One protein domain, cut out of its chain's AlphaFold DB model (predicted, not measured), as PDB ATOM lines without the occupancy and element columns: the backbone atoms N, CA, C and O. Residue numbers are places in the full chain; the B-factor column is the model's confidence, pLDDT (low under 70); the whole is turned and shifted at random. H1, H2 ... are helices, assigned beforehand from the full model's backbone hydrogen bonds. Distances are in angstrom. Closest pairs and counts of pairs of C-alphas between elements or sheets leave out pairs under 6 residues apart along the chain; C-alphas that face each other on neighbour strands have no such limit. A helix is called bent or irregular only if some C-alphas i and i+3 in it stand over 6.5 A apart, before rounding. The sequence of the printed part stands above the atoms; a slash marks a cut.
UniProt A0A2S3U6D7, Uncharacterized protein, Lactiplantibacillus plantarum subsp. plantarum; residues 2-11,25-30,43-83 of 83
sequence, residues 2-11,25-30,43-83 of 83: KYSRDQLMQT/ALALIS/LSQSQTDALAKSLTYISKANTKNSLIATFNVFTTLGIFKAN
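AT A GLANCE: This is residues 2 to 11, 25 to 30 and 43 to 83 of the 83 residues of an uncharacterized protein of Lactiplantibacillus plantarum subsp. plantarum (UniProt A0A2S3U6D7). One long, straight helix, H3, makes the length of a rod, and two short helices, H1 and H2, sit beside it at different places along its length, on roughly opposite sides. H2 packs on H3 at residues 51 to 59, H1 lies loosely beside the later part of H3, and the last residues, 77 to 83, turn back at the far end of H3 toward the first printed residues. The printed part has 57 residues in three pieces, with three named helices in the order H1, H2, H3 and no named strand; the class is all helix. The whole is extended, with a radius of gyration of the C-alphas of 16.6 A, and the C-alphas span 50 by 19 by 11 A.

IN THESE COORDINATES: The printed part begins at Lys 2. H1 covers residues 5 to 11 and measures 9.9 A from first to last C-alpha; its C-alpha 5 is at (-22.927, 50.599, -21.417). After the first cut, H2 covers residues 25 to 30 and measures 8.6 A, beginning with C-alpha 25 at (-3.114, 32.222, -14.240). After the second cut, H3 covers residues 45 to 76, 32 residues, and measures 46.4 A; its last C-alpha, that of Thr 76, is at (-14.896, 60.959, -16.901). Residues 77 to 83 follow it, and Asn 83 is the chain's last residue.

HOW THE PARTS SIT: H1 is close to H3 but not clearly touching it, with 1 pair of C-alphas within 8 A. Their closest C-alphas, those of Met 9 and Ile 68, are 7.5 A apart. The two run opposite ways at a steep tilt of 47 degrees. H2 and H3 touch, and H3 does so with residues 51 to 59 alone. Their closest C-alphas, those of Ile 29 and Ala 52, are 5.7 A apart. H2 and H3 run opposite ways at a steep tilt of 39 degrees. H1 and H2 are apart. In H1, H2 and H3 every backbone O i to N i+4 pair is within hydrogen-bond range, and no helix is bent.

THE WHOLE: The two C-alphas farthest apart, those of Ser 44 and Gly 78, are 51.0 A from each other, while the first and last printed C-alphas, those of Lys 2 and Asn 83, are 6.8 A apart. Residues 12 to 24 are not printed, and C-alphas 11 and 25 are 21.5 A apart across this cut, which the link from H1 to H2 crosses. Residues 31 to 42 are not printed either, and C-alphas 30 and 43 are 11.6 A apart across this second cut, which the link from H2 to H3 crosses. The mean pLDDT of the printed part is 82.5; the model's confidence is under 70 at residues 2 to 3 and 81 to 83.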
ATOM      1  N   LYS A   2     -20.855  54.606 -31.048       61.19
ATOM      2  CA  LYS A   2     -21.764  54.841 -29.916       61.19
ATOM      3  C   LYS A   2     -22.177  53.466 -29.368       61.19
ATOM      4  O   LYS A   2     -23.091  52.862 -29.911       61.19
ATOM      5  N   TYR A   3     -21.451  52.931 -28.391       61.44
ATOM      6  CA  TYR A   3     -21.847  51.697 -27.699       61.44
ATOM      7  C   TYR A   3     -22.667  52.062 -26.462       61.44
ATOM      8  O   TYR A   3     -22.287  52.992 -25.748       61.44
ATOM      9  N   SER A   4     -23.764  51.345 -26.195       78.00
ATOM     10  CA  SER A   4     -24.410  51.419 -24.879       78.00
ATOM     11  C   SER A   4     -23.493  50.806 -23.815       78.00
ATOM     12  O   SER A   4     -22.633  49.978 -24.132       78.00
ATOM     13  N   ARG A   5     -23.683  51.179 -22.542       74.12
ATOM     14  CA  ARG A   5     -22.927  50.599 -21.417       74.12
ATOM     15  C   ARG A   5     -22.937  49.067 -21.461       74.12
ATOM     16  O   ARG A   5     -21.878  48.461 -21.342       74.12
ATOM     17  N   ASP A   6     -24.095  48.459 -21.701       78.50
ATOM     18  CA  ASP A   6     -24.249  46.999 -21.725       78.50
ATOM     19  C   ASP A   6     -23.511  46.343 -22.893       78.50
ATOM     20  O   ASP A   6     -22.819  45.342 -22.700       78.50
ATOM     21  N   GLN A   7     -23.586  46.931 -24.092       81.44
ATOM     22  CA  GLN A   7     -22.820  46.447 -25.243       81.44
ATOM     23  C   GLN A   7     -21.318  46.525 -24.967       81.44
ATOM     24  O   GLN A   7     -20.576  45.610 -25.306       81.44
ATOM     25  N   LEU A   8     -20.876  47.586 -24.293       77.56
ATOM     26  CA  LEU A   8     -19.476  47.775 -23.952       77.56
ATOM     27  C   LEU A   8     -18.999  46.768 -22.894       77.56
ATOM     28  O   LEU A   8     -17.908  46.219 -23.028       77.56
ATOM     29  N   MET A   9     -19.825  46.455 -21.889       80.00
ATOM     30  CA  MET A   9     -19.527  45.392 -20.917       80.00
ATOM     31  C   MET A   9     -19.437  44.018 -21.593       80.00
ATOM     32  O   MET A   9     -18.525  43.243 -21.296       80.00
ATOM     33  N   GLN A  10     -20.338  43.726 -22.537       85.00
ATOM     34  CA  GLN A  10     -20.280  42.497 -23.330       85.00
ATOM     35  C   GLN A  10     -19.009  42.429 -24.181       85.00
ATOM     36  O   GLN A  10     -18.358  41.384 -24.211       85.00
ATOM     37  N   THR A  11     -18.612  43.534 -24.819       84.25
ATOM     38  CA  THR A  11     -17.365  43.603 -25.589       84.25
ATOM     39  C   THR A  11     -16.144  43.392 -24.699       84.25
ATOM     40  O   THR A  11     -15.329  42.533 -25.016       84.25
ATOM     41  N   ALA A  25      -2.212  33.005 -15.078       75.75
ATOM     42  CA  ALA A  25      -3.114  32.222 -14.240       75.75
ATOM     43  C   ALA A  25      -2.438  30.943 -13.729       75.75
ATOM     44  O   ALA A  25      -2.570  30.620 -12.556       75.75
ATOM     45  N   LEU A  26      -1.667  30.253 -14.573       80.38
ATOM     46  CA  LEU A  26      -0.900  29.063 -14.212       80.38
ATOM     47  C   LEU A  26       0.167  29.383 -13.165       80.38
ATOM     48  O   LEU A  26       0.274  28.651 -12.190       80.38
ATOM     49  N   ALA A  27       0.889  30.500 -13.309       84.38
ATOM     50  CA  ALA A  27       1.846  30.947 -12.298       84.38
ATOM     51  C   ALA A  27       1.170  31.208 -10.940       84.38
ATOM     52  O   ALA A  27       1.671  30.769  -9.906       84.38
ATOM     53  N   LEU A  28      -0.001  31.858 -10.941       84.31
ATOM     54  CA  LEU A  28      -0.789  32.082  -9.726       84.31
ATOM     55  C   LEU A  28      -1.279  30.763  -9.108       84.31
ATOM     56  O   LEU A  28      -1.247  30.606  -7.892       84.31
ATOM     57  N   ILE A  29      -1.726  29.816  -9.935       87.44
ATOM     58  CA  ILE A  29      -2.181  28.495  -9.487       87.44
ATOM     59  C   ILE A  29      -1.032  27.719  -8.848       87.44
ATOM     60  O   ILE A  29      -1.219  27.180  -7.760       87.44
ATOM     61  N   SER A  30       0.141  27.690  -9.485       88.88
ATOM     62  CA  SER A  30       1.335  27.042  -8.937       88.88
ATOM     63  C   SER A  30       1.739  27.655  -7.601       88.88
ATOM     64  O   SER A  30       1.896  26.920  -6.635       88.88
ATOM     65  N   LEU A  43      -2.294  18.672  -2.059       90.81
ATOM     66  CA  LEU A  43      -3.653  18.729  -2.578       90.81
ATOM     67  C   LEU A  43      -3.923  17.501  -3.447       90.81
ATOM     68  O   LEU A  43      -3.116  17.108  -4.289       90.81
ATOM     69  N   SER A  44      -5.106  16.909  -3.292       93.56
ATOM     70  CA  SER A  44      -5.588  15.927  -4.266       93.56
ATOM     71  C   SER A  44      -5.767  16.572  -5.647       93.56
ATOM     72  O   SER A  44      -5.897  17.795  -5.777       93.56
ATOM     73  N   GLN A  45      -5.830  15.749  -6.698       91.19
ATOM     74  CA  GLN A  45      -6.047  16.252  -8.058       91.19
ATOM     75  C   GLN A  45      -7.360  17.040  -8.170       91.19
ATOM     76  O   GLN A  45      -7.372  18.130  -8.728       91.19
ATOM     77  N   SER A  46      -8.449  16.550  -7.567       94.88
ATOM     78  CA  SER A  46      -9.744  17.241  -7.603       94.88
ATOM     79  C   SER A  46      -9.708  18.599  -6.894       94.88
ATOM     80  O   SER A  46     -10.330  19.553  -7.364       94.88
ATOM     81  N   GLN A  47      -8.957  18.721  -5.795       92.62
ATOM     82  CA  GLN A  47      -8.740  20.004  -5.121       92.62
ATOM     83  C   GLN A  47      -7.858  20.938  -5.955       92.62
ATOM     84  O   GLN A  47      -8.149  22.130  -6.035       92.62
ATOM     85  N   THR A  48      -6.829  20.406  -6.619       91.00
ATOM     86  CA  THR A  48      -5.976  21.171  -7.543       91.00
ATOM     87  C   THR A  48      -6.791  21.711  -8.722       91.00
ATOM     88  O   THR A  48      -6.688  22.890  -9.053       91.00
ATOM     89  N   ASP A  49      -7.671  20.896  -9.306       91.69
ATOM     90  CA  ASP A  49      -8.552  21.300 -10.407       91.69
ATOM     91  C   ASP A  49      -9.566  22.367  -9.958       91.69
ATOM     92  O   ASP A  49      -9.810  23.355 -10.661       91.69
ATOM     93  N   ALA A  50     -10.140  22.209  -8.759       91.81
ATOM     94  CA  ALA A  50     -11.051  23.190  -8.173       91.81
ATOM     95  C   ALA A  50     -10.349  24.526  -7.872       91.81
ATOM     96  O   ALA A  50     -10.917  25.593  -8.139       91.81
ATOM     97  N   LEU A  51      -9.110  24.476  -7.373       91.12
ATOM     98  CA  LEU A  51      -8.261  25.642  -7.146       91.12
ATOM     99  C   LEU A  51      -7.954  26.350  -8.469       91.12
ATOM    100  O   LEU A  51      -8.189  27.552  -8.592       91.12
ATOM    101  N   ALA A  52      -7.525  25.598  -9.484       89.62
ATOM    102  CA  ALA A  52      -7.225  26.116 -10.813       89.62
ATOM    103  C   ALA A  52      -8.426  26.839 -11.436       89.62
ATOM    104  O   ALA A  52      -8.309  27.968 -11.924       89.62
ATOM    105  N   LYS A  53      -9.610  26.223 -11.364       90.12
ATOM    106  CA  LYS A  53     -10.855  26.809 -11.871       90.12
ATOM    107  C   LYS A  53     -11.231  28.089 -11.123       90.12
ATOM    108  O   LYS A  53     -11.584  29.084 -11.757       90.12
ATOM    109  N   SER A  54     -11.131  28.075  -9.794       90.31
ATOM    110  CA  SER A  54     -11.456  29.225  -8.941       90.31
ATOM    111  C   SER A  54     -10.522  30.406  -9.204       90.31
ATOM    112  O   SER A  54     -10.989  31.516  -9.453       90.31
ATOM    113  N   LEU A  55      -9.208  30.166  -9.230       90.12
ATOM    114  CA  LEU A  55      -8.209  31.207  -9.479       90.12
ATOM    115  C   LEU A  55      -8.310  31.777 -10.895       90.12
ATOM    116  O   LEU A  55      -8.208  32.989 -11.076       90.12
ATOM    117  N   THR A  56      -8.603  30.934 -11.889       86.44
ATOM    118  CA  THR A  56      -8.879  31.393 -13.259       86.44
ATOM    119  C   THR A  56     -10.087  32.327 -13.291       86.44
ATOM    120  O   THR A  56     -10.033  33.394 -13.903       86.44
ATOM    121  N   TYR A  57     -11.175  31.962 -12.608       86.38
ATOM    122  CA  TYR A  57     -12.377  32.791 -12.549       86.38
ATOM    123  C   TYR A  57     -12.120  34.135 -11.855       86.38
ATOM    124  O   TYR A  57     -12.488  35.180 -12.394       86.38
ATOM    125  N   ILE A  58     -11.441  34.123 -10.704       87.06
ATOM    126  CA  ILE A  58     -11.082  35.336  -9.955       87.06
ATOM    127  C   ILE A  58     -10.207  36.257 -10.809       87.06
ATOM    128  O   ILE A  58     -10.481  37.451 -10.915       87.06
ATOM    129  N   SER A  59      -9.184  35.708 -11.463       84.88
ATOM    130  CA  SER A  59      -8.258  36.501 -12.271       84.88
ATOM    131  C   SER A  59      -8.953  37.122 -13.497       84.88
ATOM    132  O   SER A  59      -8.779  38.313 -13.783       84.88
ATOM    133  N   LYS A  60      -9.869  36.385 -14.148       83.94
ATOM    134  CA  LYS A  60     -10.749  36.937 -15.195       83.94
ATOM    135  C   LYS A  60     -11.649  38.056 -14.672       83.94
ATOM    136  O   LYS A  60     -11.764  39.095 -15.321       83.94
ATOM    137  N   ALA A  61     -12.283  37.868 -13.516       84.31
ATOM    138  CA  ALA A  61     -13.161  38.871 -12.916       84.31
ATOM    139  C   ALA A  61     -12.399  40.160 -12.564       84.31
ATOM    140  O   ALA A  61     -12.848  41.254 -12.908       84.31
ATOM    141  N   ASN A  62     -11.210  40.040 -11.967       85.06
ATOM    142  CA  ASN A  62     -10.349  41.179 -11.639       85.06
ATOM    143  C   ASN A  62      -9.892  41.936 -12.890       85.06
ATOM    144  O   ASN A  62      -9.909  43.170 -12.905       85.06
ATOM    145  N   THR A  63      -9.549  41.214 -13.958       84.19
ATOM    146  CA  THR A  63      -9.187  41.814 -15.250       84.19
ATOM    147  C   THR A  63     -10.359  42.612 -15.824       84.19
ATOM    148  O   THR A  63     -10.200  43.787 -16.158       84.19
ATOM    149  N   LYS A  64     -11.564  42.023 -15.853       84.38
ATOM    150  CA  LYS A  64     -12.782  42.704 -16.325       84.38
ATOM    151  C   LYS A  64     -13.071  43.960 -15.499       84.38
ATOM    152  O   LYS A  64     -13.249  45.029 -16.074       84.38
ATOM    153  N   ASN A  65     -13.036  43.870 -14.170       80.88
ATOM    154  CA  ASN A  65     -13.265  45.018 -13.290       80.88
ATOM    155  C   ASN A  65     -12.238  46.141 -13.512       80.88
ATOM    156  O   ASN A  65     -12.615  47.311 -13.546       80.88
ATOM    157  N   SER A  66     -10.966  45.798 -13.727       84.56
ATOM    158  CA  SER A  66      -9.900  46.775 -13.992       84.56
ATOM    159  C   SER A  66     -10.093  47.488 -15.333       84.56
ATOM    160  O   SER A  66      -9.935  48.708 -15.419       84.56
ATOM    161  N   LEU A  67     -10.505  46.758 -16.376       86.44
ATOM    162  CA  LEU A  67     -10.835  47.336 -17.682       86.44
ATOM    163  C   LEU A  67     -12.061  48.252 -17.602       86.44
ATOM    164  O   LEU A  67     -12.047  49.349 -18.157       86.44
ATOM    165  N   ILE A  68     -13.095  47.847 -16.861       83.38
ATOM    166  CA  ILE A  68     -14.293  48.664 -16.626       83.38
ATOM    167  C   ILE A  68     -13.934  49.945 -15.867       83.38
ATOM    168  O   ILE A  68     -14.371  51.028 -16.252       83.38
ATOM    169  N   ALA A  69     -13.125  49.848 -14.809       83.12
ATOM    170  CA  ALA A  69     -12.664  51.008 -14.052       83.12
ATOM    171  C   ALA A  69     -11.863  51.973 -14.940       83.12
ATOM    172  O   ALA A  69     -12.145  53.169 -14.957       83.12
ATOM    173  N   THR A  70     -10.937  51.443 -15.744       85.31
ATOM    174  CA  THR A  70     -10.152  52.221 -16.719       85.31
ATOM    175  C   THR A  70     -11.059  52.929 -17.726       85.31
ATOM    176  O   THR A  70     -10.908  54.124 -17.978       85.31
ATOM    177  N   PHE A  71     -12.058  52.223 -18.261       82.81
ATOM    178  CA  PHE A  71     -13.036  52.809 -19.173       82.81
ATOM    179  C   PHE A  71     -13.842  53.940 -18.518       82.81
ATOM    180  O   PHE A  71     -14.047  54.989 -19.136       82.81
ATOM    181  N   ASN A  72     -14.276  53.761 -17.268       78.69
ATOM    182  CA  ASN A  72     -14.995  54.799 -16.529       78.69
ATOM    183  C   ASN A  72     -14.116  56.042 -16.329       78.69
ATOM    184  O   ASN A  72     -14.590  57.147 -16.572       78.69
ATOM    185  N   VAL A  73     -12.832  55.873 -15.985       81.75
ATOM    186  CA  VAL A  73     -11.871  56.986 -15.880       81.75
ATOM    187  C   VAL A  73     -11.756  57.738 -17.207       81.75
ATOM    188  O   VAL A  73     -11.906  58.958 -17.237       81.75
ATOM    189  N   PHE A  74     -11.558  57.035 -18.324       85.44
ATOM    190  CA  PHE A  74     -11.476  57.673 -19.643       85.44
ATOM    191  C   PHE A  74     -12.783  58.345 -20.080       85.44
ATOM    192  O   PHE A  74     -12.748  59.366 -20.768       85.44
ATOM    193  N   THR A  75     -13.930  57.824 -19.648       81.44
ATOM    194  CA  THR A  75     -15.228  58.483 -19.843       81.44
ATOM    195  C   THR A  75     -15.313  59.784 -19.044       81.44
ATOM    196  O   THR A  75     -15.669  60.820 -19.598       81.44
ATOM    197  N   THR A  76     -14.930  59.765 -17.763       81.38
ATOM    198  CA  THR A  76     -14.896  60.959 -16.901       81.38
ATOM    199  C   THR A  76     -13.949  62.032 -17.436       81.38
ATOM    200  O   THR A  76     -14.275  63.215 -17.383       81.38
ATOM    201  N   LEU A  77     -12.806  61.634 -18.001       83.06
ATOM    202  CA  LEU A  77     -11.848  62.544 -18.638       83.06
ATOM    203  C   LEU A  77     -12.310  63.058 -20.016       83.06
ATOM    204  O   LEU A  77     -11.606  63.849 -20.638       83.06
ATOM    205  N   GLY A  78     -13.464  62.611 -20.522       81.56
ATOM    206  CA  GLY A  78     -14.006  63.022 -21.821       81.56
ATOM    207  C   GLY A  78     -13.300  62.408 -23.036       81.56
ATOM    208  O   GLY A  78     -13.617  62.773 -24.168       81.56
ATOM    209  N   ILE A  79     -12.377  61.463 -22.823       80.56
ATOM    210  CA  ILE A  79     -11.673  60.723 -23.885       80.56
ATOM    211  C   ILE A  79     -12.656  59.800 -24.609       80.56
ATOM    212  O   ILE A  79     -12.664  59.724 -25.839       80.56
ATOM    213  N   PHE A  80     -13.534  59.140 -23.850       73.75
ATOM    214  CA  PHE A  80     -14.650  58.377 -24.397       73.75
ATOM    215  C   PHE A  80     -15.974  59.092 -24.144       73.75
ATOM    216  O   PHE A  80     -16.293  59.481 -23.025       73.75
ATOM    217  N   LYS A  81     -16.787  59.227 -25.195       62.16
ATOM    218  CA  LYS A  81     -18.173  59.689 -25.070       62.16
ATOM    219  C   LYS A  81     -19.079  58.484 -24.835       62.16
ATOM    220  O   LYS A  81     -19.553  57.876 -25.796       62.16
ATOM    221  N   ALA A  82     -19.303  58.136 -23.570       54.38
ATOM    222  CA  ALA A  82     -20.414  57.259 -23.211       54.38
ATOM    223  C   ALA A  82     -21.732  57.989 -23.516       54.38
ATOM    224  O   ALA A  82     -21.837  59.192 -23.282       54.38
ATOM    225  N   ASN A  83     -22.703  57.286 -24.099       55.41
ATOM    226  CA  ASN A  83     -24.070  57.785 -24.246       55.41
ATOM    227  C   ASN A  83     -25.011  56.926 -23.425       55.41
ATOM    228  O   ASN A  83     -24.740  55.705 -23.349       55.41
TER     229      ASN A  83